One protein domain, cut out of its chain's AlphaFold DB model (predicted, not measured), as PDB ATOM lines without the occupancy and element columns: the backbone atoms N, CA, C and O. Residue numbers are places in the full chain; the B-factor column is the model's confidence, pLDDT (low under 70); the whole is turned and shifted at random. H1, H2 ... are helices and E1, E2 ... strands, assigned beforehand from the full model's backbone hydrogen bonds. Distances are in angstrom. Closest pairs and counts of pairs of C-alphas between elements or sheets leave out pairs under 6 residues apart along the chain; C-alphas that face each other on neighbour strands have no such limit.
ATOM      1  N   TYR A  33      14.309 -21.386 105.551       69.88
ATOM      2  CA  TYR A  33      13.639 -20.078 105.521       69.88
ATOM      3  C   TYR A  33      14.155 -19.166 104.404       69.88
ATOM      4  O   TYR A  33      13.383 -18.413 103.811       69.88
ATOM      5  N   GLU A  34      15.449 -19.265 104.102       70.75
ATOM      6  CA  GLU A  34      16.120 -18.510 103.043       70.75
ATOM      7  C   GLU A  34      15.486 -18.826 101.682       70.75
ATOM      8  O   GLU A  34      15.019 -17.918 101.002       70.75
ATOM      9  N   ASN A  35      15.313 -20.112 101.350       76.25
ATOM     10  CA  ASN A  35      14.677 -20.536 100.099       76.25
ATOM     11  C   ASN A  35      13.217 -20.073  99.991       76.25
ATOM     12  O   ASN A  35      12.771 -19.719  98.904       76.25
ATOM     13  N   VAL A  36      12.456 -20.075 101.090       80.88
ATOM     14  CA  VAL A  36      11.063 -19.589 101.063       80.88
ATOM     15  C   VAL A  36      11.017 -18.094 100.799       80.88
ATOM     16  O   VAL A  36      10.228 -17.641  99.973       80.88
ATOM     17  N   SER A  37      11.885 -17.342 101.470       82.94
ATOM     18  CA  SER A  37      11.989 -15.895 101.294       82.94
ATOM     19  C   SER A  37      12.392 -15.556  99.860       82.94
ATOM     20  O   SER A  37      11.733 -14.740  99.225       82.94
ATOM     21  N   SER A  38      13.394 -16.248  99.309       83.69
ATOM     22  CA  SER A  38      13.845 -16.039  97.930       83.69
ATOM     23  C   SER A  38      12.761 -16.371  96.908       83.69
ATOM     24  O   SER A  38      12.554 -15.583  95.997       83.69
ATOM     25  N   LYS A  39      11.995 -17.454  97.097       86.56
ATOM     26  CA  LYS A  39      10.865 -17.800  96.214       86.56
ATOM     27  C   LYS A  39       9.708 -16.807  96.290       86.56
ATOM     28  O   LYS A  39       9.068 -16.529  95.283       86.56
ATOM     29  N   MET A  40       9.417 -16.275  97.478       87.44
ATOM     30  CA  MET A  40       8.401 -15.229  97.615       87.44
ATOM     31  C   MET A  40       8.841 -13.934  96.932       87.44
ATOM     32  O   MET A  40       8.034 -13.311  96.252       87.44
ATOM     33  N   LEU A  41      10.105 -13.537  97.088       89.12
ATOM     34  CA  LEU A  41      10.650 -12.355  96.420       89.12
ATOM     35  C   LEU A  41      10.727 -12.538  94.903       89.12
ATOM     36  O   LEU A  41      10.354 -11.624  94.178       89.12
ATOM     37  N   GLU A  42      11.145 -13.715  94.433       89.94
ATOM     38  CA  GLU A  42      11.120 -14.088  93.017       89.94
ATOM     39  C   GLU A  42       9.728 -13.861  92.431       89.94
ATOM     40  O   GLU A  42       9.580 -13.074  91.502       89.94
ATOM     41  N   PHE A  43       8.704 -14.448  93.060       89.50
ATOM     42  CA  PHE A  43       7.313 -14.263  92.659       89.50
ATOM     43  C   PHE A  43       6.885 -12.791  92.667       89.50
ATOM     44  O   PHE A  43       6.256 -12.348  91.721       89.50
ATOM     45  N   LEU A  44       7.215 -12.023  93.709       90.12
ATOM     46  CA  LEU A  44       6.796 -10.621  93.836       90.12
ATOM     47  C   LEU A  44       7.500  -9.666  92.862       90.12
ATOM     48  O   LEU A  44       6.959  -8.603  92.554       90.12
ATOM     49  N   PHE A  45       8.719  -9.988  92.432       90.44
ATOM     50  CA  PHE A  45       9.502  -9.141  91.530       90.44
ATOM     51  C   PHE A  45       9.280  -9.468  90.058       90.44
ATOM     52  O   PHE A  45       9.760  -8.734  89.193       90.44
ATOM     53  N   GLN A  46       8.538 -10.526  89.757       88.19
ATOM     54  CA  GLN A  46       8.272 -10.950  88.396       88.19
ATOM     55  C   GLN A  46       7.128 -10.124  87.791       88.19
ATOM     56  O   GLN A  46       5.959 -10.476  87.832       88.19
ATOM     57  N   ILE A  47       7.481  -8.978  87.207       82.81
ATOM     58  CA  ILE A  47       6.532  -7.925  86.793       82.81
ATOM     59  C   ILE A  47       5.467  -8.411  85.794       82.81
ATOM     60  O   ILE A  47       4.353  -7.883  85.785       82.81
ATOM     61  N   ASP A  48       5.803  -9.402  84.966       77.94
ATOM     62  CA  ASP A  48       4.932  -9.940  83.914       77.94
ATOM     63  C   ASP A  48       4.068 -11.142  84.378       77.94
ATOM     64  O   ASP A  48       3.338 -11.721  83.568       77.94
ATOM     65  N   GLU A  49       4.116 -11.527  85.660       72.56
ATOM     66  CA  GLU A  49       3.316 -12.627  86.225       72.56
ATOM     67  C   GLU A  49       1.853 -12.244  86.523       72.56
ATOM     68  O   GLU A  49       1.490 -11.084  86.738       72.56
ATOM     69  N   GLN A  50       0.977 -13.255  86.600       73.00
ATOM     70  CA  GLN A  50      -0.474 -13.093  86.824       73.00
ATOM     71  C   GLN A  50      -0.863 -12.775  88.278       73.00
ATOM     72  O   GLN A  50      -1.987 -13.040  88.701       73.00
ATOM     73  N   HIS A  51       0.041 -12.216  89.077       80.25
ATOM     74  CA  HIS A  51      -0.263 -11.852  90.460       80.25
ATOM     75  C   HIS A  51      -0.903 -10.465  90.600       80.25
ATOM     76  O   HIS A  51      -1.229 -10.057  91.709       80.25
ATOM     77  N   GLU A  52      -1.050  -9.714  89.501       82.81
ATOM     78  CA  GLU A  52      -1.708  -8.391  89.408       82.81
ATOM     79  C   GLU A  52      -1.068  -7.255  90.238       82.81
ATOM     80  O   GLU A  52      -1.438  -6.093  90.093       82.81
ATOM     81  N   ILE A  53      -0.051  -7.558  91.048       84.88
ATOM     82  CA  ILE A  53       0.762  -6.579  91.791       84.88
ATOM     83  C   ILE A  53       1.670  -5.745  90.856       84.88
ATOM     84  O   ILE A  53       2.079  -4.636  91.210       84.88
ATOM     85  N   GLY A  54       1.969  -6.243  89.650       87.12
ATOM     86  CA  GLY A  54       2.850  -5.580  88.687       87.12
ATOM     87  C   GLY A  54       4.256  -5.370  89.254       87.12
ATOM     88  O   GLY A  54       4.851  -6.287  89.803       87.12
ATOM     89  N   ASN A  55       4.787  -4.151  89.155       88.88
ATOM     90  CA  ASN A  55       6.124  -3.809  89.650       88.88
ATOM     91  C   ASN A  55       6.141  -3.199  91.061       88.88
ATOM     92  O   ASN A  55       7.194  -2.748  91.509       88.88
ATOM     93  N   LEU A  56       5.007  -3.178  91.771       91.25
ATOM     94  CA  LEU A  56       4.875  -2.471  93.048       91.25
ATOM     95  C   LEU A  56       5.891  -2.937  94.100       91.25
ATOM     96  O   LEU A  56       6.484  -2.104  94.780       91.25
ATOM     97  N   ALA A  57       6.110  -4.248  94.229       90.56
ATOM     98  CA  ALA A  57       7.031  -4.787  95.227       90.56
ATOM     99  C   ALA A  57       8.487  -4.379  94.949       90.56
ATOM    100  O   ALA A  57       9.200  -3.974  95.866       90.56
ATOM    101  N   LEU A  58       8.909  -4.434  93.682       89.00
ATOM    102  CA  LEU A  58      10.248  -4.004  93.283       89.00
ATOM    103  C   LEU A  58      10.414  -2.490  93.467       89.00
ATOM    104  O   LEU A  58      11.424  -2.053  94.006       89.00
ATOM    105  N   LEU A  59       9.404  -1.693  93.109       90.38
ATOM    106  CA  LEU A  59       9.411  -0.243  93.330       90.38
ATOM    107  C   LEU A  59       9.549   0.124  94.809       90.38
ATOM    108  O   LEU A  59      10.382   0.962  95.147       90.38
ATOM    109  N   ALA A  60       8.785  -0.531  95.686       91.31
ATOM    110  CA  ALA A  60       8.871  -0.310  97.127       91.31
ATOM    111  C   ALA A  60      10.273  -0.631  97.668       91.31
ATOM    112  O   ALA A  60      10.799   0.104  98.504       91.31
ATOM    113  N   LEU A  61      10.908  -1.696  97.161       89.88
ATOM    114  CA  LEU A  61      12.278  -2.031  97.536       89.88
ATOM    115  C   LEU A  61      13.280  -0.969  97.069       89.88
ATOM    116  O   LEU A  61      14.135  -0.560  97.851       89.88
ATOM    117  N   LEU A  62      13.189  -0.521  95.813       88.75
ATOM    118  CA  LEU A  62      14.086   0.502  95.266       88.75
ATOM    119  C   LEU A  62      13.941   1.832  96.013       88.75
ATOM    120  O   LEU A  62      14.947   2.480  96.299       88.75
ATOM    121  N   GLU A  63      12.713   2.208  96.371       89.12
ATOM    122  CA  GLU A  63      12.428   3.406  97.159       89.12
ATOM    123  C   GLU A  63      13.068   3.329  98.552       89.12
ATOM    124  O   GLU A  63      13.802   4.242  98.941       89.12
ATOM    125  N   GLU A  64      12.876   2.221  99.275       89.19
ATOM    126  CA  GLU A  64      13.474   2.018 100.602       89.19
ATOM    127  C   GLU A  64      15.010   1.971 100.536       89.19
ATOM    128  O   GLU A  64      15.706   2.591 101.347       89.19
ATOM    129  N   ALA A  65      15.556   1.295  99.522       83.19
ATOM    130  CA  ALA A  65      16.992   1.227  99.267       83.19
ATOM    131  C   ALA A  65      17.574   2.544  98.723       83.19
ATOM    132  O   ALA A  65      18.796   2.688  98.650       83.19
ATOM    133  N   LYS A  66      16.721   3.517  98.370       87.19
ATOM    134  CA  LYS A  66      17.087   4.799  97.748       87.19
ATOM    135  C   LYS A  66      17.878   4.630  96.449       87.19
ATOM    136  O   LYS A  66      18.758   5.438  96.146       87.19
ATOM    137  N   ILE A  67      17.564   3.584  95.691       82.62
ATOM    138  CA  ILE A  67      18.155   3.320  94.382       82.62
ATOM    139  C   ILE A  67      17.379   4.134  93.350       82.62
ATOM    140  O   ILE A  67      16.165   3.997  93.210       82.62
ATOM    141  N   GLN A  68      18.089   5.012  92.647       84.38
ATOM    142  CA  GLN A  68      17.509   5.802  91.568       84.38
ATOM    143  C   GLN A  68      17.425   4.963  90.292       84.38
ATOM    144  O   GLN A  68      18.343   4.203  89.993       84.38
ATOM    145  N   TYR A  69      16.333   5.129  89.552       83.62
ATOM    146  CA  TYR A  69      16.103   4.514  88.248       83.62
ATOM    147  C   TYR A  69      15.378   5.528  87.352       83.62
ATOM    148  O   TYR A  69      14.580   6.334  87.845       83.62
ATOM    149  N   GLU A  70      15.676   5.536  86.054       79.75
ATOM    150  CA  GLU A  70      15.149   6.521  85.101       79.75
ATOM    151  C   GLU A  70      14.031   5.959  84.218       79.75
ATOM    152  O   GLU A  70      13.131   6.695  83.797       79.75
ATOM    153  N   HIS A  71      14.061   4.663  83.923       80.06
ATOM    154  CA  HIS A  71      13.148   4.015  82.995       80.06
ATOM    155  C   HIS A  71      12.182   3.058  83.689       80.06
ATOM    156  O   HIS A  71      12.344   2.611  84.821       80.06
ATOM    157  N   MET A  72      11.106   2.741  82.969       73.12
ATOM    158  CA  MET A  72      10.180   1.699  83.389       73.12
ATOM    159  C   MET A  72      10.928   0.369  83.492       73.12
ATOM    160  O   MET A  72      11.607  -0.021  82.548       73.12
ATOM    161  N   LEU A  73      10.692  -0.367  84.578       80.25
ATOM    162  CA  LEU A  73      11.265  -1.689  84.869       80.25
ATOM    163  C   LEU A  73      10.761  -2.806  83.922       80.25
ATOM    164  O   LEU A  73      10.691  -3.974  84.285       80.25
ATOM    165  N   LYS A  74      10.341  -2.472  82.701       76.12
ATOM    166  CA  LYS A  74       9.825  -3.438  81.733       76.12
ATOM    167  C   LYS A  74      10.964  -4.319  81.218       76.12
ATOM    168  O   LYS A  74      12.024  -3.807  80.880       76.12
ATOM    169  N   GLY A  75      10.715  -5.624  81.103       77.81
ATOM    170  CA  GLY A  75      11.754  -6.587  80.724       77.81
ATOM    171  C   GLY A  75      12.743  -6.884  81.852       77.81
ATOM    172  O   GLY A  75      13.847  -7.335  81.571       77.81
ATOM    173  N   THR A  76      12.357  -6.616  83.105       87.44
ATOM    174  CA  THR A  76      13.105  -7.079  84.276       87.44
ATOM    175  C   THR A  76      13.141  -8.603  84.278       87.44
ATOM    176  O   THR A  76      12.096  -9.250  84.223       87.44
ATOM    177  N   GLU A  77      14.338  -9.165  84.363       89.75
ATOM    178  CA  GLU A  77      14.561 -10.594  84.528       89.75
ATOM    179  C   GLU A  77      14.822 -10.888  86.008       89.75
ATOM    180  O   GLU A  77      15.583 -10.184  86.670       89.75
ATOM    181  N   VAL A  78      14.173 -11.918  86.541       90.00
ATOM    182  CA  VAL A  78      14.342 -12.346  87.931       90.00
ATOM    183  C   VAL A  78      14.811 -13.790  87.913       90.00
ATOM    184  O   VAL A  78      14.148 -14.649  87.339       90.00
ATOM    185  N   LEU A  79      15.972 -14.044  88.510       88.75
ATOM    186  CA  LEU A  79      16.619 -15.350  88.528       88.75
ATOM    187  C   LEU A  79      16.901 -15.754  89.969       88.75
ATOM    188  O   LEU A  79      17.605 -15.041  90.684       88.75
ATOM    189  N   SER A  80      16.386 -16.902  90.390       87.69
ATOM    190  CA  SER A  80      16.699 -17.509  91.683       87.69
ATOM    191  C   SER A  80      17.767 -18.594  91.548       87.69
ATOM    192  O   SER A  80      17.967 -19.161  90.473       87.69
ATOM    193  N   GLU A  81      18.474 -18.875  92.649       86.31
ATOM    194  CA  GLU A  81      19.465 -19.962  92.734       86.31
ATOM    195  C   GLU A  81      20.490 -19.920  91.575       86.31
ATOM    196  O   GLU A  81      20.763 -20.911  90.892       86.31
ATOM    197  N   VAL A  82      21.080 -18.744  91.335       86.69
ATOM    198  CA  VAL A  82      22.042 -18.535  90.243       86.69
ATOM    199  C   VAL A  82      23.406 -19.087  90.649       86.69
ATOM    200  O   VAL A  82      23.989 -18.659  91.641       86.69
ATOM    201  N   HIS A  83      23.955 -20.022  89.873       85.44
ATOM    202  CA  HIS A  83      25.309 -20.527  90.110       85.44
ATOM    203  C   HIS A  83      26.340 -19.403  89.997       85.44
ATOM    204  O   HIS A  83      26.521 -18.828  88.919       85.44
ATOM    205  N   ALA A  84      27.058 -19.140  91.086       84.56
ATOM    206  CA  ALA A  84      28.104 -18.137  91.088       84.56
ATOM    207  C   ALA A  84      29.333 -18.658  90.314       84.56
ATOM    208  O   ALA A  84      29.669 -19.844  90.366       84.56
ATOM    209  N   LYS A  85      29.986 -17.783  89.541       82.19
ATOM    210  CA  LYS A  85      31.103 -18.145  88.655       82.19
ATOM    211  C   LYS A  85      32.276 -17.195  88.861       82.19
ATOM    212  O   LYS A  85      32.093 -15.985  88.875       82.19
ATOM    213  N   SER A  86      33.482 -17.744  88.959       81.62
ATOM    214  CA  SER A  86      34.729 -16.980  88.955       81.62
ATOM    215  C   SER A  86      35.853 -17.819  88.363       81.62
ATOM    216  O   SER A  86      35.869 -19.038  88.503       81.62
ATOM    217  N   SER A  87      36.799 -17.159  87.699       80.81
ATOM    218  CA  SER A  87      38.071 -17.765  87.294       80.81
ATOM    219  C   SER A  87      39.118 -17.752  88.412       80.81
ATOM    220  O   SER A  87      40.173 -18.361  88.258       80.81
ATOM    221  N   GLN A  88      38.847 -17.037  89.509       83.50
ATOM    222  CA  GLN A  88      39.780 -16.818  90.619       83.50
ATOM    223  C   GLN A  88      39.446 -17.646  91.866       83.50
ATOM    224  O   GLN A  88      40.311 -17.814  92.723       83.50
ATOM    225  N   HIS A  89      38.218 -18.168  91.965       81.06
ATOM    226  CA  HIS A  89      37.731 -18.911  93.129       81.06
ATOM    227  C   HIS A  89      37.100 -20.239  92.716       81.06
ATOM    228  O   HIS A  89      36.283 -20.277  91.796       81.06
ATOM    229  N   ASP A  90      37.426 -21.296  93.456       84.69
ATOM    230  CA  ASP A  90      36.831 -22.627  93.316       84.69
ATOM    231  C   ASP A  90      35.731 -22.861  94.374       84.69
ATOM    232  O   ASP A  90      35.697 -22.196  95.408       84.69
ATOM    233  N   ASN A  91      34.857 -23.852  94.148       82.00
ATOM    234  CA  ASN A  91      33.783 -24.273  95.073       82.00
ATOM    235  C   ASN A  91      32.792 -23.166  95.469       82.00
ATOM    236  O   ASN A  91      32.391 -23.052  96.628       82.00
ATOM    237  N   LEU A  92      32.383 -22.361  94.495       84.94
ATOM    238  CA  LEU A  92      31.386 -21.320  94.696       84.94
ATOM    239  C   LEU A  92      29.980 -21.890  94.904       84.94
ATOM    240  O   LEU A  92      29.616 -22.929  94.349       84.94
ATOM    241  N   GLY A  93      29.196 -21.184  95.715       85.75
ATOM    242  CA  GLY A  93      27.803 -21.501  95.972       85.75
ATOM    243  C   GLY A  93      26.857 -20.880  94.947       85.75
ATOM    244  O   GLY A  93      27.221 -20.519  93.826       85.75
ATOM    245  N   PHE A  94      25.608 -20.755  95.370       86.56
ATOM    246  CA  PHE A  94      24.568 -20.059  94.629       86.56
ATOM    247  C   PHE A  94      24.425 -18.627  95.139       86.56
ATOM    248  O   PHE A  94      24.765 -18.341  96.286       86.56
ATOM    249  N   ILE A  95      23.923 -17.762  94.266       87.50
ATOM    250  CA  ILE A  95      23.371 -16.451  94.585       87.50
ATOM    251  C   ILE A  95      21.864 -16.646  94.731       87.50
ATOM    252  O   ILE A  95      21.232 -17.217  93.837       87.50
ATOM    253  N   ASP A  96      21.297 -16.203  95.852       86.81
ATOM    254  CA  ASP A  96      19.911 -16.535  96.188       86.81
ATOM    255  C   ASP A  96      18.904 -15.927  95.194       86.81
ATOM    256  O   ASP A  96      17.997 -16.632  94.747       86.81
ATOM    257  N   LEU A  97      19.071 -14.649  94.832       87.94
ATOM    258  CA  LEU A  97      18.227 -13.965  93.851       87.94
ATOM    259  C   LEU A  97      18.994 -12.858  93.110       87.94
ATOM    260  O   LEU A  97      19.726 -12.071  93.716       87.94
ATOM    261  N   VAL A  98      18.784 -12.764  91.799       89.81
ATOM    262  CA  VAL A  98      19.270 -11.686  90.932       89.81
ATOM    263  C   VAL A  98      18.073 -11.060  90.230       89.81
ATOM    264  O   VAL A  98      17.322 -11.752  89.548       89.81
ATOM    265  N   VAL A  99      17.906  -9.751  90.387       89.25
ATOM    266  CA  VAL A  99      16.955  -8.946  89.616       89.25
ATOM    267  C   VAL A  99      17.758  -8.118  88.634       89.25
ATOM    268  O   VAL A  99      18.577  -7.291  89.029       89.25
ATOM    269  N   HIS A 100      17.537  -8.349  87.353       87.81
ATOM    270  CA  HIS A 100      18.280  -7.733  86.279       87.81
ATOM    271  C   HIS A 100      17.373  -6.821  85.460       87.81
ATOM    272  O   HIS A 100      16.311  -7.227  84.997       87.81
ATOM    273  N   THR A 101      17.794  -5.577  85.281       83.31
ATOM    274  CA  THR A 101      17.091  -4.564  84.488       83.31
ATOM    275  C   THR A 101      18.041  -3.979  83.447       83.31
ATOM    276  O   THR A 101      19.246  -4.215  83.485       83.31
ATOM    277  N   SER A 102      17.522  -3.151  82.540       83.19
ATOM    278  CA  SER A 102      18.357  -2.431  81.569       83.19
ATOM    279  C   SER A 102      19.316  -1.411  82.192       83.19
ATOM    280  O   SER A 102      20.238  -0.967  81.516       83.19
ATOM    281  N   GLU A 103      19.065  -0.985  83.430       81.94
ATOM    282  CA  GLU A 103      19.829   0.071  84.106       81.94
ATOM    283  C   GLU A 103      20.684  -0.442  85.251       81.94
ATOM    284  O   GLU A 103      21.644   0.224  85.627       81.94
ATOM    285  N   PHE A 104      20.302  -1.568  85.854       81.75
ATOM    286  CA  PHE A 104      21.005  -2.132  86.992       81.75
ATOM    287  C   PHE A 104      20.718  -3.606  87.236       81.75
ATOM    288  O   PHE A 104      19.671  -4.133  86.857       81.75
ATOM    289  N   SER A 105      21.638  -4.230  87.973       85.06
ATOM    290  CA  SER A 105      21.441  -5.531  88.603       85.06
ATOM    291  C   SER A 105      21.363  -5.365  90.115       85.06
ATOM    292  O   SER A 105      22.236  -4.749  90.726       85.06
ATOM    293  N   LEU A 106      20.333  -5.940  90.722       87.38
ATOM    294  CA  LEU A 106      20.200  -6.072  92.161       87.38
ATOM    295  C   LEU A 106      20.457  -7.530  92.538       87.38
ATOM    296  O   LEU A 106      19.804  -8.438  92.030       87.38
ATOM    297  N   ILE A 107      21.402  -7.744  93.445       88.38
ATOM    298  CA  ILE A 107      21.736  -9.065  93.974       88.38
ATOM    299  C   ILE A 107      21.248  -9.129  95.416       88.38
ATOM    300  O   ILE A 107      21.589  -8.265  96.226       88.38
ATOM    301  N   ILE A 108      20.449 -10.146  95.732       87.50
ATOM    302  CA  ILE A 108      19.880 -10.358  97.060       87.50
ATOM    303  C   ILE A 108      20.361 -11.711  97.578       87.50
ATOM    304  O   ILE A 108      20.168 -12.742  96.942       87.50
ATOM    305  N   GLU A 109      20.977 -11.684  98.756       85.50
ATOM    306  CA  GLU A 109      21.428 -12.859  99.503       85.50
ATOM    307  C   GLU A 109      20.647 -12.904 100.819       85.50
ATOM    308  O   GLU A 109      20.858 -12.089 101.720       85.50
ATOM    309  N   ASN A 110      19.719 -13.850 100.933       81.62
ATOM    310  CA  ASN A 110      18.921 -14.058 102.133       81.62
ATOM    311  C   ASN A 110      19.735 -14.896 103.114       81.62
ATOM    312  O   ASN A 110      19.599 -16.111 103.155       81.62
ATOM    313  N   LYS A 111      20.587 -14.246 103.911       77.56
ATOM    314  CA  LYS A 111      21.369 -14.916 104.957       77.56
ATOM    315  C   LYS A 111      20.707 -14.743 106.315       77.56
ATOM    316  O   LYS A 111      20.902 -13.747 107.010       77.56
ATOM    317  N   VAL A 112      19.911 -15.730 106.715       68.88
ATOM    318  CA  VAL A 112      19.256 -15.755 108.027       68.88
ATOM    319  C   VAL A 112      20.122 -16.574 108.972       68.88
ATOM    320  O   VAL A 112      20.113 -17.797 108.929       68.88
ATOM    321  N   ARG A 113      20.856 -15.902 109.871       67.50
ATOM    322  CA  ARG A 113      21.808 -16.535 110.819       67.50
ATOM    323  C   ARG A 113      22.996 -17.235 110.142       67.50
ATOM    324  O   ARG A 113      23.668 -18.054 110.768       67.50
ATOM    325  N   HIS A 114      23.280 -16.872 108.898       69.50
ATOM    326  CA  HIS A 114      24.415 -17.360 108.126       69.50
ATOM    327  C   HIS A 114      25.323 -16.199 107.708       69.50
ATOM    328  O   HIS A 114      24.900 -15.045 107.666       69.50
ATOM    329  N   ILE A 115      26.591 -16.508 107.436       76.38
ATOM    330  CA  ILE A 115      27.537 -15.559 106.841       76.38
ATOM    331  C   ILE A 115      27.475 -15.648 105.315       76.38
ATOM    332  O   ILE A 115      27.024 -16.650 104.756       76.38
ATOM    333  N   LEU A 116      27.943 -14.602 104.638       79.88
ATOM    334  CA  LEU A 116      28.099 -14.616 103.189       79.88
ATOM    335  C   LEU A 116      29.173 -15.644 102.801       79.88
ATOM    336  O   LEU A 116      30.326 -15.516 103.210       79.88
ATOM    337  N   ASN A 117      28.785 -16.671 102.041       79.69
ATOM    338  CA  ASN A 117      29.682 -17.774 101.680       79.69
ATOM    339  C   ASN A 117      30.493 -17.495 100.408       79.69
ATOM    340  O   ASN A 117      31.606 -18.000 100.277       79.69
ATOM    341  N   ASN A 118      29.947 -16.715  99.470       83.38
ATOM    342  CA  ASN A 118      30.653 -16.374  98.240       83.38
ATOM    343  C   ASN A 118      31.562 -15.150  98.472       83.38
ATOM    344  O   ASN A 118      31.136 -14.186  99.118       83.38
ATOM    345  N   PRO A 119      32.792 -15.151  97.929       84.81
ATOM    346  CA  PRO A 119      33.637 -13.963  97.881       84.81
ATOM    347  C   PRO A 119      32.945 -12.792  97.170       84.81
ATOM    348  O   PRO A 119      32.216 -12.981  96.196       84.81
ATOM    349  N   ILE A 120      33.172 -11.567  97.653       81.56
ATOM    350  CA  ILE A 120      32.411 -10.391  97.198       81.56
ATOM    351  C   ILE A 120      32.677 -10.015  95.728       81.56
ATOM    352  O   ILE A 120      31.840  -9.416  95.060       81.56
ATOM    353  N   ASP A 121      33.845 -10.369  95.210       80.75
ATOM    354  CA  ASP A 121      34.261 -10.132  93.829       80.75
ATOM    355  C   ASP A 121      33.540 -11.045  92.825       80.75
ATOM    356  O   ASP A 121      33.401 -10.681  91.661       80.75
ATOM    357  N   VAL A 122      32.981 -12.176  93.268       81.44
ATOM    358  CA  VAL A 122      32.152 -13.055  92.423       81.44
ATOM    359  C   VAL A 122      30.899 -12.333  91.922       81.44
ATOM    360  O   VAL A 122      30.464 -12.549  90.794       81.44
ATOM    361  N   TYR A 123      30.350 -11.419  92.722       79.94
ATOM    362  CA  TYR A 123      29.172 -10.635  92.352       79.94
ATOM    363  C   TYR A 123      29.466  -9.581  91.280       79.94
ATOM    364  O   TYR A 123      28.552  -9.158  90.575       79.94
ATOM    365  N   GLN A 124      30.732  -9.183  91.102       70.81
ATOM    366  CA  GLN A 124      31.116  -8.260  90.030       70.81
ATOM    367  C   GLN A 124      30.952  -8.906  88.652       70.81
ATOM    368  O   GLN A 124      30.600  -8.211  87.707       70.81
ATOM    369  N   LEU A 125      31.132 -10.226  88.541       58.62
ATOM    370  CA  LEU A 125      30.942 -10.959  87.285       58.62
ATOM    371  C   LEU A 125      29.474 -11.011  86.843       58.62
ATOM    372  O   LEU A 125      29.195 -11.142  85.655       58.62
ATOM    373  N   CYS A 126      28.516 -10.878  87.763       56.75
ATOM    374  CA  CYS A 126      27.106 -10.760  87.391       56.75
ATOM    375  C   CYS A 126      26.803  -9.445  86.652       56.75
ATOM    376  O   CYS A 126      25.832  -9.398  85.904       56.75
ATOM    377  N   ASN A 127      27.654  -8.416  86.771       51.72
ATOM    378  CA  ASN A 127      27.555  -7.213  85.934       51.72
ATOM    379  C   ASN A 127      27.965  -7.463  84.474       51.72
ATOM    380  O   ASN A 127      27.650  -6.643  83.617       51.72
ATOM    381  N   ASP A 128      28.618  -8.585  84.153       45.06
ATOM    382  CA  ASP A 128      28.897  -8.939  82.755       45.06
ATOM    383  C   ASP A 128      27.635  -9.434  82.020       45.06
ATOM    384  O   ASP A 128      27.655  -9.568  80.795       45.06
ATOM    385  N   LEU A 129      26.521  -9.669  82.737       43.62
ATOM    386  CA  LEU A 129      25.224 -10.020  82.143       43.62
ATOM    387  C   LEU A 129      24.398  -8.805  81.681       43.62
ATOM    388  O   LEU A 129      23.623  -8.967  80.746       43.62
ATOM    389  N   ALA A 130      24.640  -7.588  82.191       33.06
ATOM    390  CA  ALA A 130      24.486  -6.364  81.394       33.06
ATOM    391  C   ALA A 130      25.254  -5.186  81.991       33.06
ATOM    392  O   ALA A 130      25.315  -4.985  83.205       33.06
TER     393      ALA A 130
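This is residues 33 to 130 of the 143 residues of an uncharacterized protein of Vitreoscilla sp. (strain C1) (UniProt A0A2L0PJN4). A small, twisted sheet of three strands has H1 along one face and H3 slanting over the other, while H2 packs on the last residues of H1, off the sheet. The 98 printed residues include H1, H2, E1, E2, E3 and H3 in that order, class mixed; E1-E2-E3 is a meander, each strand antiparallel to the one before. It is compact, radius of gyration of the C-alphas 13.9 A, spanning 40 by 29 by 24 A.

H1, residues 33 to 45, touches H2, residues 56 to 65, with residues 44 to 45 alone; their closest C-alphas, Phe 45 and Leu 58, are 5.5 A apart. E1, residues 77 to 83, and E2, residues 94 to 100, form a hairpin, N 79 and O 98 within hydrogen-bond range at 2.9 A. E2 and E3, residues 105 to 108, form another, N 99 and O 106 at 2.8 A. H1 is on this sheet at a height of 8.6 A; H3, residues 120 to 129, is on the opposite face at 9.1 A. Every O i to N i+4 pair is within range in H1 and H2; H3 has 0 of 6, but 7 of 7 O i to N i+3.

H1, 18.2 A long, begins at C-alpha 33 (13.639, -20.078, 105.521); H3, 16.7 A, ends at C-alpha 129 (25.224, -10.020, 82.143).

The printed part has no cut; the links H2 to E1 and E3 to H3 are long. pLDDT is under 70 at residues 33, 112 to 114 and 125 to 130.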